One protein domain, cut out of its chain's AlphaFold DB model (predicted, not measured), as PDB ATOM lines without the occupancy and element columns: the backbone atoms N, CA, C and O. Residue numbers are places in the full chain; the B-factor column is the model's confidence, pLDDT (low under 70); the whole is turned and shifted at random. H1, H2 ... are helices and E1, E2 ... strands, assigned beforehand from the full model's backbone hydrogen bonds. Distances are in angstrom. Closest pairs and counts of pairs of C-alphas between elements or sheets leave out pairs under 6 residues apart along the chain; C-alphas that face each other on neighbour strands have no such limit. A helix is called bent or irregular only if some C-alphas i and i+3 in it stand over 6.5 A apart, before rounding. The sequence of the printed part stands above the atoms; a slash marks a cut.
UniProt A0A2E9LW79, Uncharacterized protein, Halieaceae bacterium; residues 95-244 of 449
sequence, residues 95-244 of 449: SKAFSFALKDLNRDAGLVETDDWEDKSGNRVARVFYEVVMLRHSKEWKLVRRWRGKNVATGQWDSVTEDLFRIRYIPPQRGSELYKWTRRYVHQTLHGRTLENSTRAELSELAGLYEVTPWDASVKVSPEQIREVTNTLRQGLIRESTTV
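This is residues 95 to 244 of the 449 residues of an uncharacterized protein of Halieaceae bacterium (UniProt A0A2E9LW79). What does the domain look like? A long, twisted and curled sheet of four strands has two crossed helices, H1 and H4, over one face, and H2 and H3 lie beyond them at one end of a rod. Ala 153, in the link from E2 to E3, lies at the other end. What is it made of? The printed part has 150 residues with four named helices and four named strands, in the order H1 E1 E2 E3 H2 H3 E4 H4; the class is mixed, and the sheet's order is E1 E2 E3 E4, antiparallel. The whole is loose, with a radius of gyration of the C-alphas of 19.1 A and spans of 66 by 26 by 26 A.

Where are the strands? E1 is residues 124 to 135, 29.9 A long; E2 is 140 to 150, 32.0 A; E3 is 157 to 169, 34.8 A; E4 is 210 to 214. E1 bends by 65 degrees at residue 127 and E3 by 54 degrees at residue 165. Where are the helices? H1 is residues 95 to 108, 19.9 A long, from C-alpha 95 at (203.079, 90.095, 234.516); H2 is 177 to 190, H3 is 199 to 209, and H4 is 223 to 242, 28.3 A, ending at C-alpha 242 at (198.152, 76.772, 235.303). H2 is irregular: C-alphas 179 and 182 are 7.6 A apart.

How is the sheet joined? E1, E2 and E3 form a meander, each strand the antiparallel neighbour of the one before, with N 129 and O 146 at 2.8 A and N 145 and O 162 at 2.8 A, within hydrogen-bond range. E4 is antiparallel to E3, with N 166 and O 213 at 2.8 A. What is on it? H1 and H4 are on the same face, at heights of 9.2 A and 9.4 A over the sheet, in two layers, helices on one face of a sheet. They touch at a steep tilt of 53 degrees, opposite ways, closest at the C-alphas of Ala 101 and Gly 236, 4.3 A. And H2 and H3? H3 touches H4, closest at the C-alphas of Ala 207 and Arg 234, 6.1 A; H2 and H3, a helical hairpin, only just touch, with 3 pairs of C-alphas within 8 A, the closest Leu 178 and Glu 205, 6.5 A. How are the helix backbones? Every O i to N i+4 pair is within hydrogen-bond range in H1 and H4, 8 of 10 in H2 and 1 of 7 in H3, where 7 of 8 O i to N i+3 pairs are.

How large is it? The two C-alphas farthest apart, those of Ala 153 and His 191, are 66.9 A apart. Is it whole? The printed part has no cut, and the link from H1 to E1 is long, 15 residues. Where is confidence low? The pLDDT is under 70 at residues 107 to 128, 136 to 138, 151 to 153 and 192 to 204.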
ATOM      1  N   SER A  95     203.793  88.959 235.107       85.19
ATOM      2  CA  SER A  95     203.079  90.095 234.516       85.19
ATOM      3  C   SER A  95     202.229  89.716 233.299       85.19
ATOM      4  O   SER A  95     201.213  90.369 233.062       85.19
ATOM      5  N   LYS A  96     202.616  88.686 232.522       85.69
ATOM      6  CA  LYS A  96     201.828  88.245 231.358       85.69
ATOM      7  C   LYS A  96     200.546  87.557 231.827       85.69
ATOM      8  O   LYS A  96     199.478  87.946 231.374       85.69
ATOM      9  N   ALA A  97     200.649  86.616 232.769       87.31
ATOM     10  CA  ALA A  97     199.482  85.956 233.362       87.31
ATOM     11  C   ALA A  97     198.540  86.977 234.024       87.31
ATOM     12  O   ALA A  97     197.340  86.968 233.778       87.31
ATOM     13  N   PHE A  98     199.098  87.942 234.761       88.62
ATOM     14  CA  PHE A  98     198.312  89.005 235.387       88.62
ATOM     15  C   PHE A  98     197.571  89.896 234.380       88.62
ATOM     16  O   PHE A  98     196.410  90.236 234.582       88.62
ATOM     17  N   SER A  99     198.212  90.237 233.261       86.75
ATOM     18  CA  SER A  99     197.571  91.042 232.212       86.75
ATOM     19  C   SER A  99     196.383  90.322 231.567       86.75
ATOM     20  O   SER A  99     195.431  90.978 231.156       86.75
ATOM     21  N   PHE A 100     196.426  88.990 231.467       85.25
ATOM     22  CA  PHE A 100     195.296  88.194 230.986       85.25
ATOM     23  C   PHE A 100     194.212  88.030 232.055       85.25
ATOM     24  O   PHE A 100     193.043  88.205 231.736       85.25
ATOM     25  N   ALA A 101     194.583  87.856 233.325       87.88
ATOM     26  CA  ALA A 101     193.625  87.865 234.435       87.88
ATOM     27  C   ALA A 101     192.818  89.178 234.507       87.88
ATOM     28  O   ALA A 101     191.631  89.171 234.819       87.88
ATOM     29  N   LEU A 102     193.435  90.314 234.162       87.56
ATOM     30  CA  LEU A 102     192.737  91.599 234.044       87.56
ATOM     31  C   LEU A 102     191.773  91.658 232.853       87.56
ATOM     32  O   LEU A 102     190.750  92.331 232.942       87.56
ATOM     33  N   LYS A 103     192.080  90.969 231.746       82.31
ATOM     34  CA  LYS A 103     191.152  90.845 230.611       82.31
ATOM     35  C   LYS A 103     189.943  89.994 230.984       82.31
ATOM     36  O   LYS A 103     188.837  90.371 230.617       82.31
ATOM     37  N   ASP A 104     190.154  88.908 231.728       76.25
ATOM     38  CA  ASP A 104     189.072  88.084 232.274       76.25
ATOM     39  C   ASP A 104     188.190  88.912 233.217       76.25
ATOM     40  O   ASP A 104     186.983  88.961 233.018       76.25
ATOM     41  N   LEU A 105     188.784  89.680 234.145       81.12
ATOM     42  CA  LEU A 105     188.030  90.611 234.996       81.12
ATOM     43  C   LEU A 105     187.209  91.609 234.163       81.12
ATOM     44  O   LEU A 105     186.063  91.879 234.489       81.12
ATOM     45  N   ASN A 106     187.779  92.152 233.087       79.44
ATOM     46  CA  ASN A 106     187.079  93.094 232.214       79.44
ATOM     47  C   ASN A 106     185.918  92.448 231.436       79.44
ATOM     48  O   ASN A 106     184.945  93.124 231.119       79.44
ATOM     49  N   ARG A 107     186.026  91.156 231.106       69.25
ATOM     50  CA  ARG A 107     184.975  90.392 230.425       69.25
ATOM     51  C   ARG A 107     183.861  90.002 231.393       69.25
ATOM     52  O   ARG A 107     182.696  90.218 231.084       69.25
ATOM     53  N   ASP A 108     184.224  89.459 232.551       64.69
ATOM     54  CA  ASP A 108     183.279  88.943 233.545       64.69
ATOM     55  C   ASP A 108     182.540  90.079 234.271       64.69
ATOM     56  O   ASP A 108     181.423  89.902 234.740       64.69
ATOM     57  N   ALA A 109     183.137  91.272 234.327       58.50
ATOM     58  CA  ALA A 109     182.487  92.469 234.848       58.50
ATOM     59  C   ALA A 109     181.618  93.199 233.787       58.50
ATOM     60  O   ALA A 109     181.088  94.289 234.037       58.50
ATOM     61  N   GLY A 110     181.461  92.608 232.597       54.28
ATOM     62  CA  GLY A 110     180.617  93.105 231.515       54.28
ATOM     63  C   GLY A 110     179.123  92.834 231.742       54.28
ATOM     64  O   GLY A 110     178.721  91.695 231.923       54.28
ATOM     65  N   LEU A 111     178.333  93.916 231.677       47.28
ATOM     66  CA  LEU A 111     176.864  94.028 231.763       47.28
ATOM     67  C   LEU A 111     176.186  93.386 232.986       47.28
ATOM     68  O   LEU A 111     175.719  92.253 232.952       47.28
ATOM     69  N   VAL A 112     175.961  94.212 234.010       52.06
ATOM     70  CA  VAL A 112     174.764  94.062 234.847       52.06
ATOM     71  C   VAL A 112     173.734  95.050 234.299       52.06
ATOM     72  O   VAL A 112     173.847  96.262 234.514       52.06
ATOM     73  N   GLU A 113     172.768  94.554 233.523       47.91
ATOM     74  CA  GLU A 113     171.578  95.338 233.189       47.91
ATOM     75  C   GLU A 113     170.731  95.458 234.455       47.91
ATOM     76  O   GLU A 113     170.308  94.470 235.052       47.91
ATOM     77  N   THR A 114     170.548  96.690 234.914       53.28
ATOM     78  CA  THR A 114     169.620  97.004 235.996       53.28
ATOM     79  C   THR A 114     168.665  98.049 235.464       53.28
ATOM     80  O   THR A 114     169.110  99.145 235.126       53.28
ATOM     81  N   ASP A 115     167.381  97.710 235.412       46.94
ATOM     82  CA  ASP A 115     166.366  98.539 234.756       46.94
ATOM     83  C   ASP A 115     165.956  99.791 235.541       46.94
ATOM     84  O   ASP A 115     165.315 100.673 234.981       46.94
ATOM     85  N   ASP A 116     166.361  99.935 236.805       51.28
ATOM     86  CA  ASP A 116     165.913 101.049 237.642       51.28
ATOM     87  C   ASP A 116     167.006 101.524 238.608       51.28
ATOM     88  O   ASP A 116     167.059 101.135 239.779       51.28
ATOM     89  N   TRP A 117     167.888 102.408 238.136       56.34
ATOM     90  CA  TRP A 117     168.762 103.178 239.024       56.34
ATOM     91  C   TRP A 117     168.847 104.643 238.587       56.34
ATOM     92  O   TRP A 117     169.131 104.937 237.426       56.34
ATOM     93  N   GLU A 118     168.600 105.569 239.516       57.59
ATOM     94  CA  GLU A 118     168.885 106.994 239.319       57.59
ATOM     95  C   GLU A 118     170.328 107.278 239.751       57.59
ATOM     96  O   GLU A 118     170.719 106.975 240.882       57.59
ATOM     97  N   ASP A 119     171.142 107.835 238.849       61.44
ATOM     98  CA  ASP A 119     172.493 108.268 239.213       61.44
ATOM     99  C   ASP A 119     172.471 109.510 240.133       61.44
ATOM    100  O   ASP A 119     171.444 110.157 240.340       61.44
ATOM    101  N   LYS A 120     173.640 109.890 240.677       56.25
ATOM    102  CA  LYS A 120     173.813 111.096 241.521       56.25
ATOM    103  C   LYS A 120     173.411 112.409 240.811       56.25
ATOM    104  O   LYS A 120     173.348 113.444 241.470       56.25
ATOM    105  N   SER A 121     173.164 112.367 239.501       56.66
ATOM    106  CA  SER A 121     172.783 113.487 238.640       56.66
ATOM    107  C   SER A 121     171.299 113.450 238.230       56.66
ATOM    108  O   SER A 121     170.861 114.330 237.492       56.66
ATOM    109  N   GLY A 122     170.517 112.471 238.709       59.31
ATOM    110  CA  GLY A 122     169.089 112.321 238.407       59.31
ATOM    111  C   GLY A 122     168.779 111.709 237.034       59.31
ATOM    112  O   GLY A 122     167.652 111.825 236.554       59.31
ATOM    113  N   ASN A 123     169.751 111.074 236.370       61.19
ATOM    114  CA  ASN A 123     169.512 110.349 235.120       61.19
ATOM    115  C   ASN A 123     168.979 108.941 235.406       61.19
ATOM    116  O   ASN A 123     169.518 108.239 236.260       61.19
ATOM    117  N   ARG A 124     167.993 108.481 234.619       58.47
ATOM    118  CA  ARG A 124     167.611 107.061 234.577       58.47
ATOM    119  C   ARG A 124     168.699 106.275 233.850       58.47
ATOM    120  O   ARG A 124     168.912 106.450 232.644       58.47
ATOM    121  N   VAL A 125     169.426 105.452 234.594       59.62
ATOM    122  CA  VAL A 125     170.497 104.619 234.055       59.62
ATOM    123  C   VAL A 125     169.892 103.349 233.477       59.62
ATOM    124  O   VAL A 125     169.145 102.668 234.162       59.62
ATOM    125  N   ALA A 126     170.241 103.029 232.230       58.38
ATOM    126  CA  ALA A 126     169.780 101.809 231.572       58.38
ATOM    127  C   ALA A 126     170.810 100.670 231.675       58.38
ATOM    128  O   ALA A 126     170.437  99.509 231.583       58.38
ATOM    129  N   ARG A 127     172.113 100.968 231.836       64.44
ATOM    130  CA  ARG A 127     173.172  99.939 231.894       64.44
ATOM    131  C   ARG A 127     174.357 100.344 232.775       64.44
ATOM    132  O   ARG A 127     174.860 101.468 232.655       64.44
ATOM    133  N   VAL A 128     174.840  99.414 233.604       68.06
ATOM    134  CA  VAL A 128     176.086  99.548 234.378       68.06
ATOM    135  C   VAL A 128     177.152  98.628 233.788       68.06
ATOM    136  O   VAL A 128     176.928  97.436 233.588       68.06
ATOM    137  N   PHE A 129     178.331  99.188 233.531       73.50
ATOM    138  CA  PHE A 129     179.501  98.475 233.030       73.50
ATOM    139  C   PHE A 129     180.654  98.639 234.008       73.50
ATOM    140  O   PHE A 129     180.835  99.711 234.590       73.50
ATOM    141  N   TYR A 130     181.471  97.608 234.142       78.06
ATOM    142  CA  TYR A 130     182.769  97.721 234.783       78.06
ATOM    143  C   TYR A 130     183.853  97.609 233.717       78.06
ATOM    144  O   TYR A 130     183.769  96.775 232.821       78.06
ATOM    145  N   GLU A 131     184.858  98.471 233.800       83.38
ATOM    146  CA  GLU A 131     185.935  98.551 232.818       83.38
ATOM    147  C   GLU A 131     187.290  98.648 233.523       83.38
ATOM    148  O   GLU A 131     187.486  99.474 234.418       83.38
ATOM    149  N   VAL A 132     188.248  97.819 233.111       85.81
ATOM    150  CA  VAL A 132     189.634  97.882 233.586       85.81
ATOM    151  C   VAL A 132     190.453  98.758 232.640       85.81
ATOM    152  O   VAL A 132     190.771  98.363 231.520       85.81
ATOM    153  N   VAL A 133     190.868  99.934 233.109       86.81
ATOM    154  CA  VAL A 133     191.657 100.898 232.330       86.81
ATOM    155  C   VAL A 133     193.106 100.900 232.809       86.81
ATOM    156  O   VAL A 133     193.383 101.099 233.990       86.81
ATOM    157  N   MET A 134     194.059 100.707 231.895       82.94
ATOM    158  CA  MET A 134     195.489 100.793 232.216       82.94
ATOM    159  C   MET A 134     195.904 102.247 232.492       82.94
ATOM    160  O   MET A 134     195.605 103.154 231.714       82.94
ATOM    161  N   LEU A 135     196.641 102.464 233.580       81.69
ATOM    162  CA  LEU A 135     197.278 103.737 233.914       81.69
ATOM    163  C   LEU A 135     198.724 103.737 233.381       81.69
ATOM    164  O   LEU A 135     199.345 102.683 233.252       81.69
ATOM    165  N   ARG A 136     199.260 104.908 233.004       65.38
ATOM    166  CA  ARG A 136     200.582 105.056 232.346       65.38
ATOM    167  C   ARG A 136     201.700 104.222 233.020       65.38
ATOM    168  O   ARG A 136     201.782 104.170 234.238       65.38
ATOM    169  N   HIS A 137     202.608 103.673 232.194       54.62
ATOM    170  CA  HIS A 137     203.728 102.766 232.540       54.62
ATOM    171  C   HIS A 137     203.305 101.419 233.181       54.62
ATOM    172  O   HIS A 137     203.527 101.155 234.355       54.62
ATOM    173  N   SER A 138     202.716 100.559 232.339       61.69
ATOM    174  CA  SER A 138     202.669  99.075 232.322       61.69
ATOM    175  C   SER A 138     202.428  98.229 233.590       61.69
ATOM    176  O   SER A 138     202.486  97.004 233.475       61.69
ATOM    177  N   LYS A 139     202.130  98.784 234.772       75.94
ATOM    178  CA  LYS A 139     201.937  97.975 236.002       75.94
ATOM    179  C   LYS A 139     200.823  98.437 236.938       75.94
ATOM    180  O   LYS A 139     200.702  97.913 238.048       75.94
ATOM    181  N   GLU A 140     200.014  99.390 236.499       86.56
ATOM    182  CA  GLU A 140     198.882  99.891 237.267       86.56
ATOM    183  C   GLU A 140     197.641 100.003 236.392       86.56
ATOM    184  O   GLU A 140     197.701 100.387 235.223       86.56
ATOM    185  N   TRP A 141     196.506  99.666 236.984       89.50
ATOM    186  CA  TRP A 141     195.200  99.680 236.355       89.50
ATOM    187  C   TRP A 141     194.193 100.286 237.317       89.50
ATOM    188  O   TRP A 141     194.368 100.243 238.537       89.50
ATOM    189  N   LYS A 142     193.120 100.836 236.766       89.56
ATOM    190  CA  LYS A 142     191.947 101.227 237.531       89.56
ATOM    191  C   LYS A 142     190.735 100.431 237.085       89.56
ATOM    192  O   LYS A 142     190.541 100.239 235.888       89.56
ATOM    193  N   LEU A 143     189.940  99.979 238.046       87.50
ATOM    194  CA  LEU A 143     188.613  99.435 237.784       87.50
ATOM    195  C   LEU A 143     187.615 100.584 237.894       87.50
ATOM    196  O   LEU A 143     187.484 101.196 238.957       87.50
ATOM    197  N   VAL A 144     186.953 100.884 236.787       87.50
ATOM    198  CA  VAL A 144     185.997 101.978 236.646       87.50
ATOM    199  C   VAL A 144     184.606 101.385 236.544       87.50
ATOM    200  O   VAL A 144     184.396 100.417 235.819       87.50
ATOM    201  N   ARG A 145     183.646 101.981 237.242       83.44
ATOM    202  CA  ARG A 145     182.226 101.739 237.008       83.44
ATOM    203  C   ARG A 145     181.695 102.828 236.095       83.44
ATOM    204  O   ARG A 145     181.813 104.013 236.401       83.44
ATOM    205  N   ARG A 146     181.128 102.429 234.966       79.44
ATOM    206  CA  ARG A 146     180.544 103.313 233.967       79.44
ATOM    207  C   ARG A 146     179.042 103.089 233.912       79.44
ATOM    208  O   ARG A 146     178.586 101.987 233.629       79.44
ATOM    209  N   TRP A 147     178.278 104.143 234.140       77.44
ATOM    210  CA  TRP A 147     176.837 104.143 233.914       77.44
ATOM    211  C   TRP A 147     176.570 104.718 232.537       77.44
ATOM    212  O   TRP A 147     177.177 105.721 232.159       77.44
ATOM    213  N   ARG A 148     175.660 104.100 231.789       73.75
ATOM    214  CA  ARG A 148     175.142 104.646 230.536       73.75
ATOM    215  C   ARG A 148     173.631 104.756 230.653       73.75
ATOM    216  O   ARG A 148     172.941 103.769 230.903       73.75
ATOM    217  N   GLY A 149     173.122 105.966 230.489       72.12
ATOM    218  CA  GLY A 149     171.704 106.269 230.635       72.12
ATOM    219  C   GLY A 149     171.249 107.277 229.598       72.12
ATOM    220  O   GLY A 149     172.064 107.951 228.964       72.12
ATOM    221  N   LYS A 150     169.934 107.373 229.419       70.88
ATOM    222  CA  LYS A 150     169.333 108.414 228.591       70.88
ATOM    223  C   LYS A 150     168.950 109.564 229.511       70.88
ATOM    224  O   LYS A 150     168.139 109.392 230.417       70.88
ATOM    225  N   ASN A 151     169.542 110.729 229.286       68.19
ATOM    226  CA  ASN A 151     169.206 111.925 230.039       68.19
ATOM    227  C   ASN A 151     167.724 112.265 229.803       68.19
ATOM    228  O   ASN A 151     167.281 112.392 228.659       68.19
ATOM    229  N   VAL A 152     166.954 112.394 230.884       67.12
ATOM    230  CA  VAL A 152     165.496 112.591 230.826       67.12
ATOM    231  C   VAL A 152     165.132 113.971 230.261       67.12
ATOM    232  O   VAL A 152     164.104 114.111 229.603       67.12
ATOM    233  N   ALA A 153     165.987 114.978 230.461       68.62
ATOM    234  CA  ALA A 153     165.753 116.349 230.012       68.62
ATOM    235  C   ALA A 153     166.159 116.587 228.547       68.62
ATOM    236  O   ALA A 153     165.505 117.362 227.853       68.62
ATOM    237  N   THR A 154     167.225 115.940 228.063       70.12
ATOM    238  CA  THR A 154     167.754 116.164 226.699       70.12
ATOM    239  C   THR A 154     167.487 115.013 225.731       70.12
ATOM    240  O   THR A 154     167.661 115.173 224.524       70.12
ATOM    241  N   GLY A 155     167.091 113.838 226.230       70.25
ATOM    242  CA  GLY A 155     166.918 112.625 225.431       70.25
ATOM    243  C   GLY A 155     168.221 112.050 224.860       70.25
ATOM    244  O   GLY A 155     168.160 111.092 224.088       70.25
ATOM    245  N   GLN A 156     169.385 112.606 225.210       74.75
ATOM    246  CA  GLN A 156     170.692 112.144 224.745       74.75
ATOM    247  C   GLN A 156     171.245 111.037 225.643       74.75
ATOM    248  O   GLN A 156     170.959 110.981 226.839       74.75
ATOM    249  N   TRP A 157     172.049 110.153 225.056       72.94
ATOM    250  CA  TRP A 157     172.814 109.168 225.811       72.94
ATOM    251  C   TRP A 157     174.000 109.850 226.480       72.94
ATOM    252  O   TRP A 157     174.832 110.435 225.790       72.94
ATOM    253  N   ASP A 158     174.086 109.730 227.797       74.06
ATOM    254  CA  ASP A 158     175.216 110.213 228.581       74.06
ATOM    255  C   ASP A 158     175.893 109.039 229.296       74.06
ATOM    256  O   ASP A 158     175.285 107.980 229.515       74.06
ATOM    257  N   SER A 159     177.171 109.205 229.625       76.50
ATOM    258  CA  SER A 159     177.898 108.227 230.419       76.50
ATOM    259  C   SER A 159     178.687 108.875 231.537       76.50
ATOM    260  O   SER A 159     179.589 109.671 231.284       76.50
ATOM    261  N   VAL A 160     178.400 108.448 232.761       79.94
ATOM    262  CA  VAL A 160     179.128 108.849 233.963       79.94
ATOM    263  C   VAL A 160     180.123 107.746 234.305       79.94
ATOM    264  O   VAL A 160     179.822 106.563 234.143       79.94
ATOM    265  N   THR A 161     181.313 108.114 234.770       82.75
ATOM    266  CA  THR A 161     182.340 107.174 235.232       82.75
ATOM    267  C   THR A 161     182.720 107.471 236.677       82.75
ATOM    268  O   THR A 161     182.894 108.625 237.061       82.75
ATOM    269  N   GLU A 162     182.859 106.427 237.487       85.25
ATOM    270  CA  GLU A 162     183.399 106.492 238.846       85.25
ATOM    271  C   GLU A 162     184.546 105.493 238.961       85.25
ATOM    272  O   GLU A 162     184.391 104.300 238.692       85.25
ATOM    273  N   ASP A 163     185.715 105.993 239.345       89.06
ATOM    274  CA  ASP A 163     186.895 105.170 239.579       89.06
ATOM    275  C   ASP A 163     186.718 104.455 240.932       89.06
ATOM    276  O   ASP A 163     186.582 105.106 241.964       89.06
ATOM    277  N   LEU A 164     186.681 103.117 240.939       86.44
ATOM    278  CA  LEU A 164     186.398 102.334 242.147       86.44
ATOM    279  C   LEU A 164     187.671 101.844 242.830       86.44
ATOM    280  O   LEU A 164     187.875 102.063 244.026       86.44
ATOM    281  N   PHE A 165     188.529 101.169 242.065       88.44
ATOM    282  CA  PHE A 165     189.715 100.509 242.595       88.44
ATOM    283  C   PHE A 165     190.961 100.869 241.811       88.44
ATOM    284  O   PHE A 165     190.932 100.964 240.585       88.44
ATOM    285  N   ARG A 166     192.080 100.953 242.524       89.81
ATOM    286  CA  ARG A 166     193.425 100.895 241.966       89.81
ATOM    287  C   ARG A 166     193.961  99.476 242.112       89.81
ATOM    288  O   ARG A 166     194.027  98.932 243.214       89.81
ATOM    289  N   ILE A 167     194.357  98.894 240.987       90.75
ATOM    290  CA  ILE A 167     194.927  97.555 240.886       90.75
ATOM    291  C   ILE A 167     196.393  97.693 240.475       90.75
ATOM    292  O   ILE A 167     196.703  98.299 239.448       90.75
ATOM    293  N   ARG A 168     197.312  97.127 241.259       90.06
ATOM    294  CA  ARG A 168     198.758  97.205 241.008       90.06
ATOM    295  C   ARG A 168     199.373  95.818 240.927       90.06
ATOM    296  O   ARG A 168     199.142  95.003 241.814       90.06
ATOM    297  N   TYR A 169     200.200  95.576 239.909       90.06
ATOM    298  CA  TYR A 169     201.024  94.368 239.837       90.06
ATOM    299  C   TYR A 169     202.315  94.556 240.638       90.06
ATOM    300  O   TYR A 169     203.093  95.478 240.378       90.06
ATOM    301  N   ILE A 170     202.561  93.655 241.583       89.06
ATOM    302  CA  ILE A 170     203.756  93.620 242.420       89.06
ATOM    303  C   ILE A 170     204.647  92.487 241.892       89.06
ATOM    304  O   ILE A 170     204.399  91.315 242.179       89.06
ATOM    305  N   PRO A 171     205.678  92.795 241.082       84.00
ATOM    306  CA  PRO A 171     206.575  91.763 240.591       84.00
ATOM    307  C   PRO A 171     207.290  91.090 241.772       84.00
ATOM    308  O   PRO A 171     207.768  91.788 242.674       84.00
ATOM    309  N   PRO A 172     207.419  89.754 241.765       84.31
ATOM    310  CA  PRO A 172     208.072  89.049 242.851       84.31
ATOM    311  C   PRO A 172     209.564  89.390 242.869       84.31
ATOM    312  O   PRO A 172     210.196  89.563 241.821       84.31
ATOM    313  N   GLN A 173     210.151  89.461 244.063       83.25
ATOM    314  CA  GLN A 173     211.587  89.695 244.201       83.25
ATOM    315  C   GLN A 173     212.374  88.551 243.549       83.25
ATOM    316  O   GLN A 173     212.009  87.377 243.683       83.25
ATOM    317  N   ARG A 174     213.472  88.874 242.851       80.62
ATOM    318  CA  ARG A 174     214.346  87.854 242.253       80.62
ATOM    319  C   ARG A 174     214.809  86.877 243.334       80.62
ATOM    320  O   ARG A 174     215.321  87.291 244.366       80.62
ATOM    321  N   GLY A 175     214.634  85.583 243.077       73.88
ATOM    322  CA  GLY A 175     215.034  84.521 244.003       73.88
ATOM    323  C   GLY A 175     213.982  84.125 245.042       73.88
ATOM    324  O   GLY A 175     214.167  83.075 245.659       73.88
ATOM    325  N   SER A 176     212.886  84.883 245.179       78.44
ATOM    326  CA  SER A 176     211.740  84.494 246.012       78.44
ATOM    327  C   SER A 176     211.089  83.195 245.526       78.44
ATOM    328  O   SER A 176     211.214  82.816 244.356       78.44
ATOM    329  N   GLU A 177     210.367  82.527 246.422       75.00
ATOM    330  CA  GLU A 177     209.599  81.319 246.098       75.00
ATOM    331  C   GLU A 177     208.570  81.603 244.997       75.00
ATOM    332  O   GLU A 177     208.529  80.897 243.991       75.00
ATOM    333  N   LEU A 178     207.893  82.749 245.088       74.56
ATOM    334  CA  LEU A 178     206.941  83.243 244.097       74.56
ATOM    335  C   LEU A 178     207.570  83.488 242.712       74.56
ATOM    336  O   LEU A 178     206.947  83.226 241.685       74.56
ATOM    337  N   TYR A 179     208.831  83.932 242.656       77.00
ATOM    338  CA  TYR A 179     209.576  84.056 241.396       77.00
ATOM    339  C   TYR A 179     209.873  82.688 240.757       77.00
ATOM    340  O   TYR A 179     209.925  82.565 239.533       77.00
ATOM    341  N   LYS A 180     210.085  81.652 241.575       79.88
ATOM    342  CA  LYS A 180     210.389  80.285 241.120       79.88
ATOM    343  C   LYS A 180     209.135  79.432 240.914       79.88
ATOM    344  O   LYS A 180     209.257  78.334 240.367       79.88
ATOM    345  N   TRP A 181     207.970  79.937 241.313       83.19
ATOM    346  CA  TRP A 181     206.712  79.202 241.375       83.19
ATOM    347  C   TRP A 181     206.361  78.513 240.053       83.19
ATOM    348  O   TRP A 181     206.314  77.288 240.010       83.19
ATOM    349  N   THR A 182     206.241  79.249 238.939       80.44
ATOM    350  CA  THR A 182     205.828  78.643 237.654       80.44
ATOM    351  C   THR A 182     206.813  77.580 237.181       80.44
ATOM    352  O   THR A 182     206.413  76.549 236.651       80.44
ATOM    353  N   ARG A 183     208.120  77.794 237.390       81.88
ATOM    354  CA  ARG A 183     209.143  76.809 237.017       81.88
ATOM    355  C   ARG A 183     209.003  75.529 237.839       81.88
ATOM    356  O   ARG A 183     209.165  74.446 237.288       81.88
ATOM    357  N   ARG A 184     208.722  75.658 239.138       82.25
ATOM    358  CA  ARG A 184     208.480  74.523 240.031       82.25
ATOM    359  C   ARG A 184     207.205  73.785 239.650       82.25
ATOM    360  O   ARG A 184     207.283  72.572 239.505       82.25
ATOM    361  N   TYR A 185     206.105  74.510 239.445       83.44
ATOM    362  CA  TYR A 185     204.828  73.956 238.996       83.44
ATOM    363  C   TYR A 185     205.031  73.129 237.723       83.44
ATOM    364  O   TYR A 185     204.810  71.924 237.736       83.44
ATOM    365  N   VAL A 186     205.612  73.734 236.680       84.00
ATOM    366  CA  VAL A 186     205.902  73.057 235.407       84.00
ATOM    367  C   VAL A 186     206.731  71.789 235.606       84.00
ATOM    368  O   VAL A 186     206.370  70.732 235.101       84.00
ATOM    369  N   HIS A 187     207.820  71.872 236.372       81.75
ATOM    370  CA  HIS A 187     208.695  70.730 236.626       81.75
ATOM    371  C   HIS A 187     207.990  69.613 237.417       81.75
ATOM    372  O   HIS A 187     208.138  68.437 237.103       81.75
ATOM    373  N   GLN A 188     207.222  69.948 238.455       81.56
ATOM    374  CA  GLN A 188     206.478  68.959 239.240       81.56
ATOM    375  C   GLN A 188     205.418  68.261 238.389       81.56
ATOM    376  O   GLN A 188     205.378  67.028 238.370       81.56
ATOM    377  N   THR A 189     204.635  69.040 237.635       83.25
ATOM    378  CA  THR A 189     203.628  68.521 236.714       83.25
ATOM    379  C   THR A 189     204.265  67.619 235.668       83.25
ATOM    380  O   THR A 189     203.754  66.525 235.466       83.25
ATOM    381  N   LEU A 190     205.394  68.012 235.060       80.88
ATOM    382  CA  LEU A 190     206.114  67.239 234.036       80.88
ATOM    383  C   LEU A 190     206.741  65.939 234.532       80.88
ATOM    384  O   LEU A 190     206.832  64.989 233.760       80.88
ATOM    385  N   HIS A 191     207.100  65.845 235.808       76.75
ATOM    386  CA  HIS A 191     207.694  64.633 236.378       76.75
ATOM    387  C   HIS A 191     206.718  63.813 237.230       76.75
ATOM    388  O   HIS A 191     207.150  62.978 238.022       76.75
ATOM    389  N   GLY A 192     205.409  64.060 237.095       68.94
ATOM    390  CA  GLY A 192     204.361  63.248 237.720       68.94
ATOM    391  C   GLY A 192     204.390  63.260 239.250       68.94
ATOM    392  O   GLY A 192     203.860  62.350 239.880       68.94
ATOM    393  N   ARG A 193     205.023  64.267 239.867       66.50
ATOM    394  CA  ARG A 193     205.027  64.413 241.325       66.50
ATOM    395  C   ARG A 193     203.696  65.037 241.720       66.50
ATOM    396  O   ARG A 193     203.448  66.195 241.395       66.50
ATOM    397  N   THR A 194     202.836  64.245 242.358       53.12
ATOM    398  CA  THR A 194     201.454  64.608 242.683       53.12
ATOM    399  C   THR A 194     201.385  65.942 243.424       53.12
ATOM    400  O   THR A 194     202.071  66.167 244.422       53.12
ATOM    401  N   LEU A 195     200.527  66.823 242.917       54.12
ATOM    402  CA  LEU A 195     200.323  68.200 243.363       54.12
ATOM    403  C   LEU A 195     199.382  68.320 244.580       54.12
ATOM    404  O   LEU A 195     199.127  69.432 245.036       54.12
ATOM    405  N   GLU A 196     198.886  67.208 245.135       49.56
ATOM    406  CA  GLU A 196     197.722  67.162 246.040       49.56
ATOM    407  C   GLU A 196     197.870  67.930 247.367       49.56
ATOM    408  O   GLU A 196     196.874  68.438 247.873       49.56
ATOM    409  N   ASN A 197     199.083  68.094 247.910       42.22
ATOM    410  CA  ASN A 197     199.296  68.828 249.171       42.22
ATOM    411  C   ASN A 197     200.096  70.135 249.021       42.22
ATOM    412  O   ASN A 197     200.014  71.006 249.885       42.22
ATOM    413  N   SER A 198     200.832  70.305 247.921       47.88
ATOM    414  CA  SER A 198     201.673  71.486 247.671       47.88
ATOM    415  C   SER A 198     200.885  72.627 247.010       47.88
ATOM    416  O   SER A 198     201.102  73.795 247.317       47.88
ATOM    417  N   THR A 199     199.891  72.304 246.173       53.28
ATOM    418  CA  THR A 199     199.162  73.282 245.340       53.28
ATOM    419  C   THR A 199     198.386  74.325 246.109       53.28
ATOM    420  O   THR A 199     198.447  75.496 245.763       53.28
ATOM    421  N   ARG A 200     197.608  73.953 247.127       49.47
ATOM    422  CA  ARG A 200     196.682  74.917 247.746       49.47
ATOM    423  C   ARG A 200     197.413  75.998 248.543       49.47
ATOM    424  O   ARG A 200     196.968  77.145 248.555       49.47
ATOM    425  N   ALA A 201     198.532  75.633 249.169       47.38
ATOM    426  CA  ALA A 201     199.411  76.574 249.851       47.38
ATOM    427  C   ALA A 201     200.185  77.429 248.828       47.38
ATOM    428  O   ALA A 201     200.142  78.655 248.917       47.38
ATOM    429  N   GLU A 202     200.762  76.811 247.790       63.22
ATOM    430  CA  GLU A 202     201.560  77.496 246.760       63.22
ATOM    431  C   GLU A 202     200.715  78.402 245.833       63.22
ATOM    432  O   GLU A 202     201.178  79.454 245.406       63.22
ATOM    433  N   LEU A 203     199.454  78.063 245.543       69.19
ATOM    434  CA  LEU A 203     198.542  78.900 244.744       69.19
ATOM    435  C   LEU A 203     198.078  80.145 245.505       69.19
ATOM    436  O   LEU A 203     197.747  81.158 244.888       69.19
ATOM    437  N   SER A 204     198.056  80.095 246.841       67.69
ATOM    438  CA  SER A 204     197.739  81.276 247.646       67.69
ATOM    439  C   SER A 204     198.857  82.323 247.596       67.69
ATOM    440  O   SER A 204     198.570  83.515 247.699       67.69
ATOM    441  N   GLU A 205     200.100  81.916 247.312       72.56
ATOM    442  CA  GLU A 205     201.237  82.827 247.119       72.56
ATOM    443  C   GLU A 205     201.065  83.737 245.893       72.56
ATOM    444  O   GLU A 205     201.544  84.873 245.903       72.56
ATOM    445  N   LEU A 206     200.321  83.298 244.866       77.38
ATOM    446  CA  LEU A 206     200.010  84.119 243.687       77.38
ATOM    447  C   LEU A 206     199.190  85.367 244.042       77.38
ATOM    448  O   LEU A 206     199.281  86.368 243.334       77.38
ATOM    449  N   ALA A 207     198.453  85.357 245.158       75.69
ATOM    450  CA  ALA A 207     197.759  86.549 245.646       75.69
ATOM    451  C   ALA A 207     198.732  87.672 246.053       75.69
ATOM    452  O   ALA A 207     198.363  88.839 246.015       75.69
ATOM    453  N   GLY A 208     199.990  87.347 246.374       80.12
ATOM    454  CA  GLY A 208     201.033  88.335 246.666       80.12
ATOM    455  C   GLY A 208     201.553  89.091 245.436       80.12
ATOM    456  O   GLY A 208     202.346  90.017 245.584       80.12
ATOM    457  N   LEU A 209     201.131  88.711 244.222       85.44
ATOM    458  CA  LEU A 209     201.546  89.358 242.972       85.44
ATOM    459  C   LEU A 209     200.763  90.625 242.642       85.44
ATOM    460  O   LEU A 209     201.090  91.297 241.662       85.44
ATOM    461  N   TYR A 210     199.720  90.952 243.397       89.19
ATOM    462  CA  TYR A 210     198.915  92.127 243.119       89.19
ATOM    463  C   TYR A 210     198.307  92.725 244.378       89.19
ATOM    464  O   TYR A 210     198.223  92.100 245.429       89.19
ATOM    465  N   GLU A 211     197.874  93.967 244.242       89.50
ATOM    466  CA  GLU A 211     197.213  94.719 245.293       89.50
ATOM    467  C   GLU A 211     195.981  95.404 244.711       89.50
ATOM    468  O   GLU A 211     196.049  96.004 243.635       89.50
ATOM    469  N   VAL A 212     194.861  95.301 245.428       88.50
ATOM    470  CA  VAL A 212     193.597  95.971 245.108       88.50
ATOM    471  C   VAL A 212     193.290  96.928 246.249       88.50
ATOM    472  O   VAL A 212     193.088  96.505 247.385       88.50
ATOM    473  N   THR A 213     193.267  98.221 245.949       89.25
ATOM    474  CA  THR A 213     192.971  99.281 246.922       89.25
ATOM    475  C   THR A 213     191.828 100.149 246.408       89.25
ATOM    476  O   THR A 213     191.689 100.292 245.193       89.25
ATOM    477  N   PRO A 214     190.983 100.722 247.283       87.62
ATOM    478  CA  PRO A 214     190.040 101.758 246.870       87.62
ATOM    479  C   PRO A 214     190.774 102.908 246.174       87.62
ATOM    480  O   PRO A 214     191.903 103.232 246.548       87.62
ATOM    481  N   TRP A 215     190.149 103.508 245.160       86.12
ATOM    482  CA  TRP A 215     190.766 104.586 244.382       86.12
ATOM    483  C   TRP A 215     191.158 105.787 245.251       86.12
ATOM    484  O   TRP A 215     192.275 106.296 245.156       86.12
ATOM    485  N   ASP A 216     190.255 106.195 246.140       83.69
ATOM    486  CA  ASP A 216     190.493 107.205 247.162       83.69
ATOM    487  C   ASP A 216     189.667 106.913 248.430       83.69
ATOM    488  O   ASP A 216     188.837 106.003 248.466       83.69
ATOM    489  N   ALA A 217     189.906 107.687 249.491       76.81
ATOM    490  CA  ALA A 217     189.208 107.542 250.771       76.81
ATOM    491  C   ALA A 217     187.726 107.970 250.730       76.81
ATOM    492  O   ALA A 217     186.987 107.717 251.681       76.81
ATOM    493  N   SER A 218     187.297 108.650 249.664       75.06
ATOM    494  CA  SER A 218     185.926 109.122 249.461       75.06
ATOM    495  C   SER A 218     185.047 108.101 248.727       75.06
ATOM    496  O   SER A 218     183.820 108.141 248.872       75.06
ATOM    497  N   VAL A 219     185.649 107.149 248.003       78.06
ATOM    498  CA  VAL A 219     184.923 106.056 247.350       78.06
ATOM    499  C   VAL A 219     184.363 105.100 248.402       78.06
ATOM    500  O   VAL A 219     185.086 104.395 249.108       78.06
ATOM    501  N   LYS A 220     183.032 105.035 248.486       75.75
ATOM    502  CA  LYS A 220     182.324 104.057 249.319       75.75
ATOM    503  C   LYS A 220     182.249 102.722 248.588       75.75
ATOM    504  O   LYS A 220     181.334 102.496 247.802       75.75
ATOM    505  N   VAL A 221     183.205 101.847 248.871       75.69
ATOM    506  CA  VAL A 221     183.235 100.475 248.357       75.69
ATOM    507  C   VAL A 221     182.784  99.513 249.452       75.69
ATOM    508  O   VAL A 221     183.249  99.613 250.590       75.69
ATOM    509  N   SER A 222     181.883  98.578 249.138       78.75
ATOM    510  CA  SER A 222     181.502  97.549 250.111       78.75
ATOM    511  C   SER A 222     182.630  96.515 250.270       78.75
ATOM    512  O   SER A 222     183.293  96.176 249.287       78.75
ATOM    513  N   PRO A 223     182.852  95.946 251.470       75.94
ATOM    514  CA  PRO A 223     183.827  94.864 251.656       75.94
ATOM    515  C   PRO A 223     183.589  93.659 250.729       75.94
ATOM    516  O   PRO A 223     184.529  92.964 250.346       75.94
ATOM    517  N   GLU A 224     182.332  93.426 250.349       78.25
ATOM    518  CA  GLU A 224     181.930  92.364 249.427       78.25
ATOM    519  C   GLU A 224     182.446  92.612 248.009       78.25
ATOM    520  O   GLU A 224     183.024  91.695 247.430       78.25
ATOM    521  N   GLN A 225     182.351  93.847 247.505       77.19
ATOM    522  CA  GLN A 225     182.898  94.234 246.199       77.19
ATOM    523  C   GLN A 225     184.422  94.070 246.153       77.19
ATOM    524  O   GLN A 225     184.963  93.574 245.167       77.19
ATOM    525  N   ILE A 226     185.130  94.432 247.233       79.38
ATOM    526  CA  ILE A 226     186.588  94.224 247.318       79.38
ATOM    527  C   ILE A 226     186.911  92.733 247.212       79.38
ATOM    528  O   ILE A 226     187.807  92.328 246.467       79.38
ATOM    529  N   ARG A 227     186.174  91.907 247.961       81.88
ATOM    530  CA  ARG A 227     186.365  90.457 247.993       81.88
ATOM    531  C   ARG A 227     186.063  89.817 246.641       81.88
ATOM    532  O   ARG A 227     186.795  88.919 246.241       81.88
ATOM    533  N   GLU A 228     185.017  90.264 245.957       82.94
ATOM    534  CA  GLU A 228     184.634  89.788 244.628       82.94
ATOM    535  C   GLU A 228     185.731  90.075 243.601       82.94
ATOM    536  O   GLU A 228     186.314  89.133 243.070       82.94
ATOM    537  N   VAL A 229     186.127  91.343 243.435       83.56
ATOM    538  CA  VAL A 229     187.200  91.741 242.504       83.56
ATOM    539  C   VAL A 229     188.504  91.005 242.813       83.56
ATOM    540  O   VAL A 229     189.171  90.491 241.913       83.56
ATOM    541  N   THR A 230     188.860  90.904 244.096       85.19
ATOM    542  CA  THR A 230     190.071  90.192 244.525       85.19
ATOM    543  C   THR A 230     189.994  88.702 244.199       85.19
ATOM    544  O   THR A 230     190.995  88.130 243.771       85.19
ATOM    545  N   ASN A 231     188.836  88.062 244.380       85.12
ATOM    546  CA  ASN A 231     188.648  86.649 244.066       85.12
ATOM    547  C   ASN A 231     188.662  86.381 242.562       85.12
ATOM    548  O   ASN A 231     189.324  85.428 242.157       85.12
ATOM    549  N   THR A 232     188.012  87.218 241.754       84.81
ATOM    550  CA  THR A 232     188.019  87.099 240.290       84.81
ATOM    551  C   THR A 232     189.437  87.243 239.747       84.81
ATOM    552  O   THR A 232     189.904  86.382 239.004       84.81
ATOM    553  N   LEU A 233     190.190  88.252 240.206       87.00
ATOM    554  CA  LEU A 233     191.604  88.406 239.838       87.00
ATOM    555  C   LEU A 233     192.456  87.217 240.281       87.00
ATOM    556  O   LEU A 233     193.300  86.752 239.516       87.00
ATOM    557  N   ARG A 234     192.235  86.706 241.498       87.00
ATOM    558  CA  ARG A 234     192.950  85.530 242.010       87.00
ATOM    559  C   ARG A 234     192.696  84.308 241.136       87.00
ATOM    560  O   ARG A 234     193.642  83.616 240.775       87.00
ATOM    561  N   GLN A 235     191.434  84.037 240.817       86.12
ATOM    562  CA  GLN A 235     191.031  82.895 239.998       86.12
ATOM    563  C   GLN A 235     191.563  83.018 238.572       86.12
ATOM    564  O   GLN A 235     192.155  82.062 238.078       86.12
ATOM    565  N   GLY A 236     191.446  84.199 237.955       87.31
ATOM    566  CA  GLY A 236     192.022  84.477 236.641       87.31
ATOM    567  C   GLY A 236     193.539  84.290 236.632       87.31
ATOM    568  O   GLY A 236     194.079  83.615 235.763       87.31
ATOM    569  N   LEU A 237     194.249  84.795 237.646       88.75
ATOM    570  CA  LEU A 237     195.703  84.643 237.738       88.75
ATOM    571  C   LEU A 237     196.130  83.185 237.926       88.75
ATOM    572  O   LEU A 237     197.100  82.759 237.300       88.75
ATOM    573  N   ILE A 238     195.421  82.427 238.769       87.50
ATOM    574  CA  ILE A 238     195.644  80.986 238.936       87.50
ATOM    575  C   ILE A 238     195.433  80.283 237.598       87.50
ATOM    576  O   ILE A 238     196.359  79.641 237.114       87.50
ATOM    577  N   ARG A 239     194.266  80.479 236.972       87.00
ATOM    578  CA  ARG A 239     193.901  79.888 235.681       87.00
ATOM    579  C   ARG A 239     194.978  80.148 234.634       87.00
ATOM    580  O   ARG A 239     195.491  79.209 234.039       87.00
ATOM    581  N   GLU A 240     195.381  81.397 234.443       88.56
ATOM    582  CA  GLU A 240     196.398  81.780 233.455       88.56
ATOM    583  C   GLU A 240     197.801  81.240 233.782       88.56
ATOM    584  O   GLU A 240     198.616  81.032 232.883       88.56
ATOM    585  N   SER A 241     198.093  80.994 235.063       88.12
ATOM    586  CA  SER A 241     199.379  80.441 235.509       88.12
ATOM    587  C   SER A 241     199.430  78.909 235.478       88.12
ATOM    588  O   SER A 241     200.520  78.342 235.573       88.12
ATOM    589  N   THR A 242     198.282  78.240 235.337       88.19
ATOM    590  CA  THR A 242     198.152  76.772 235.303       88.19
ATOM    591  C   THR A 242     197.566  76.240 233.998       88.19
ATOM    592  O   THR A 242     197.361  75.035 233.872       88.19
ATOM    593  N   THR A 243     197.287  77.097 233.016       89.69
ATOM    594  CA  THR A 243     196.752  76.698 231.707       89.69
ATOM    595  C   THR A 243     197.704  77.066 230.579       89.69
ATOM    596  O   THR A 243     198.550  77.957 230.697       89.69
ATOM    597  N   VAL A 244     197.572  76.345 229.472       90.69
ATOM    598  CA  VAL A 244     198.264  76.616 228.216       90.69
ATOM    599  C   VAL A 244     197.252  77.108 227.201       90.69
ATOM    600  O   VAL A 244     196.193  76.514 227.013       90.69
TER     601      VAL A 244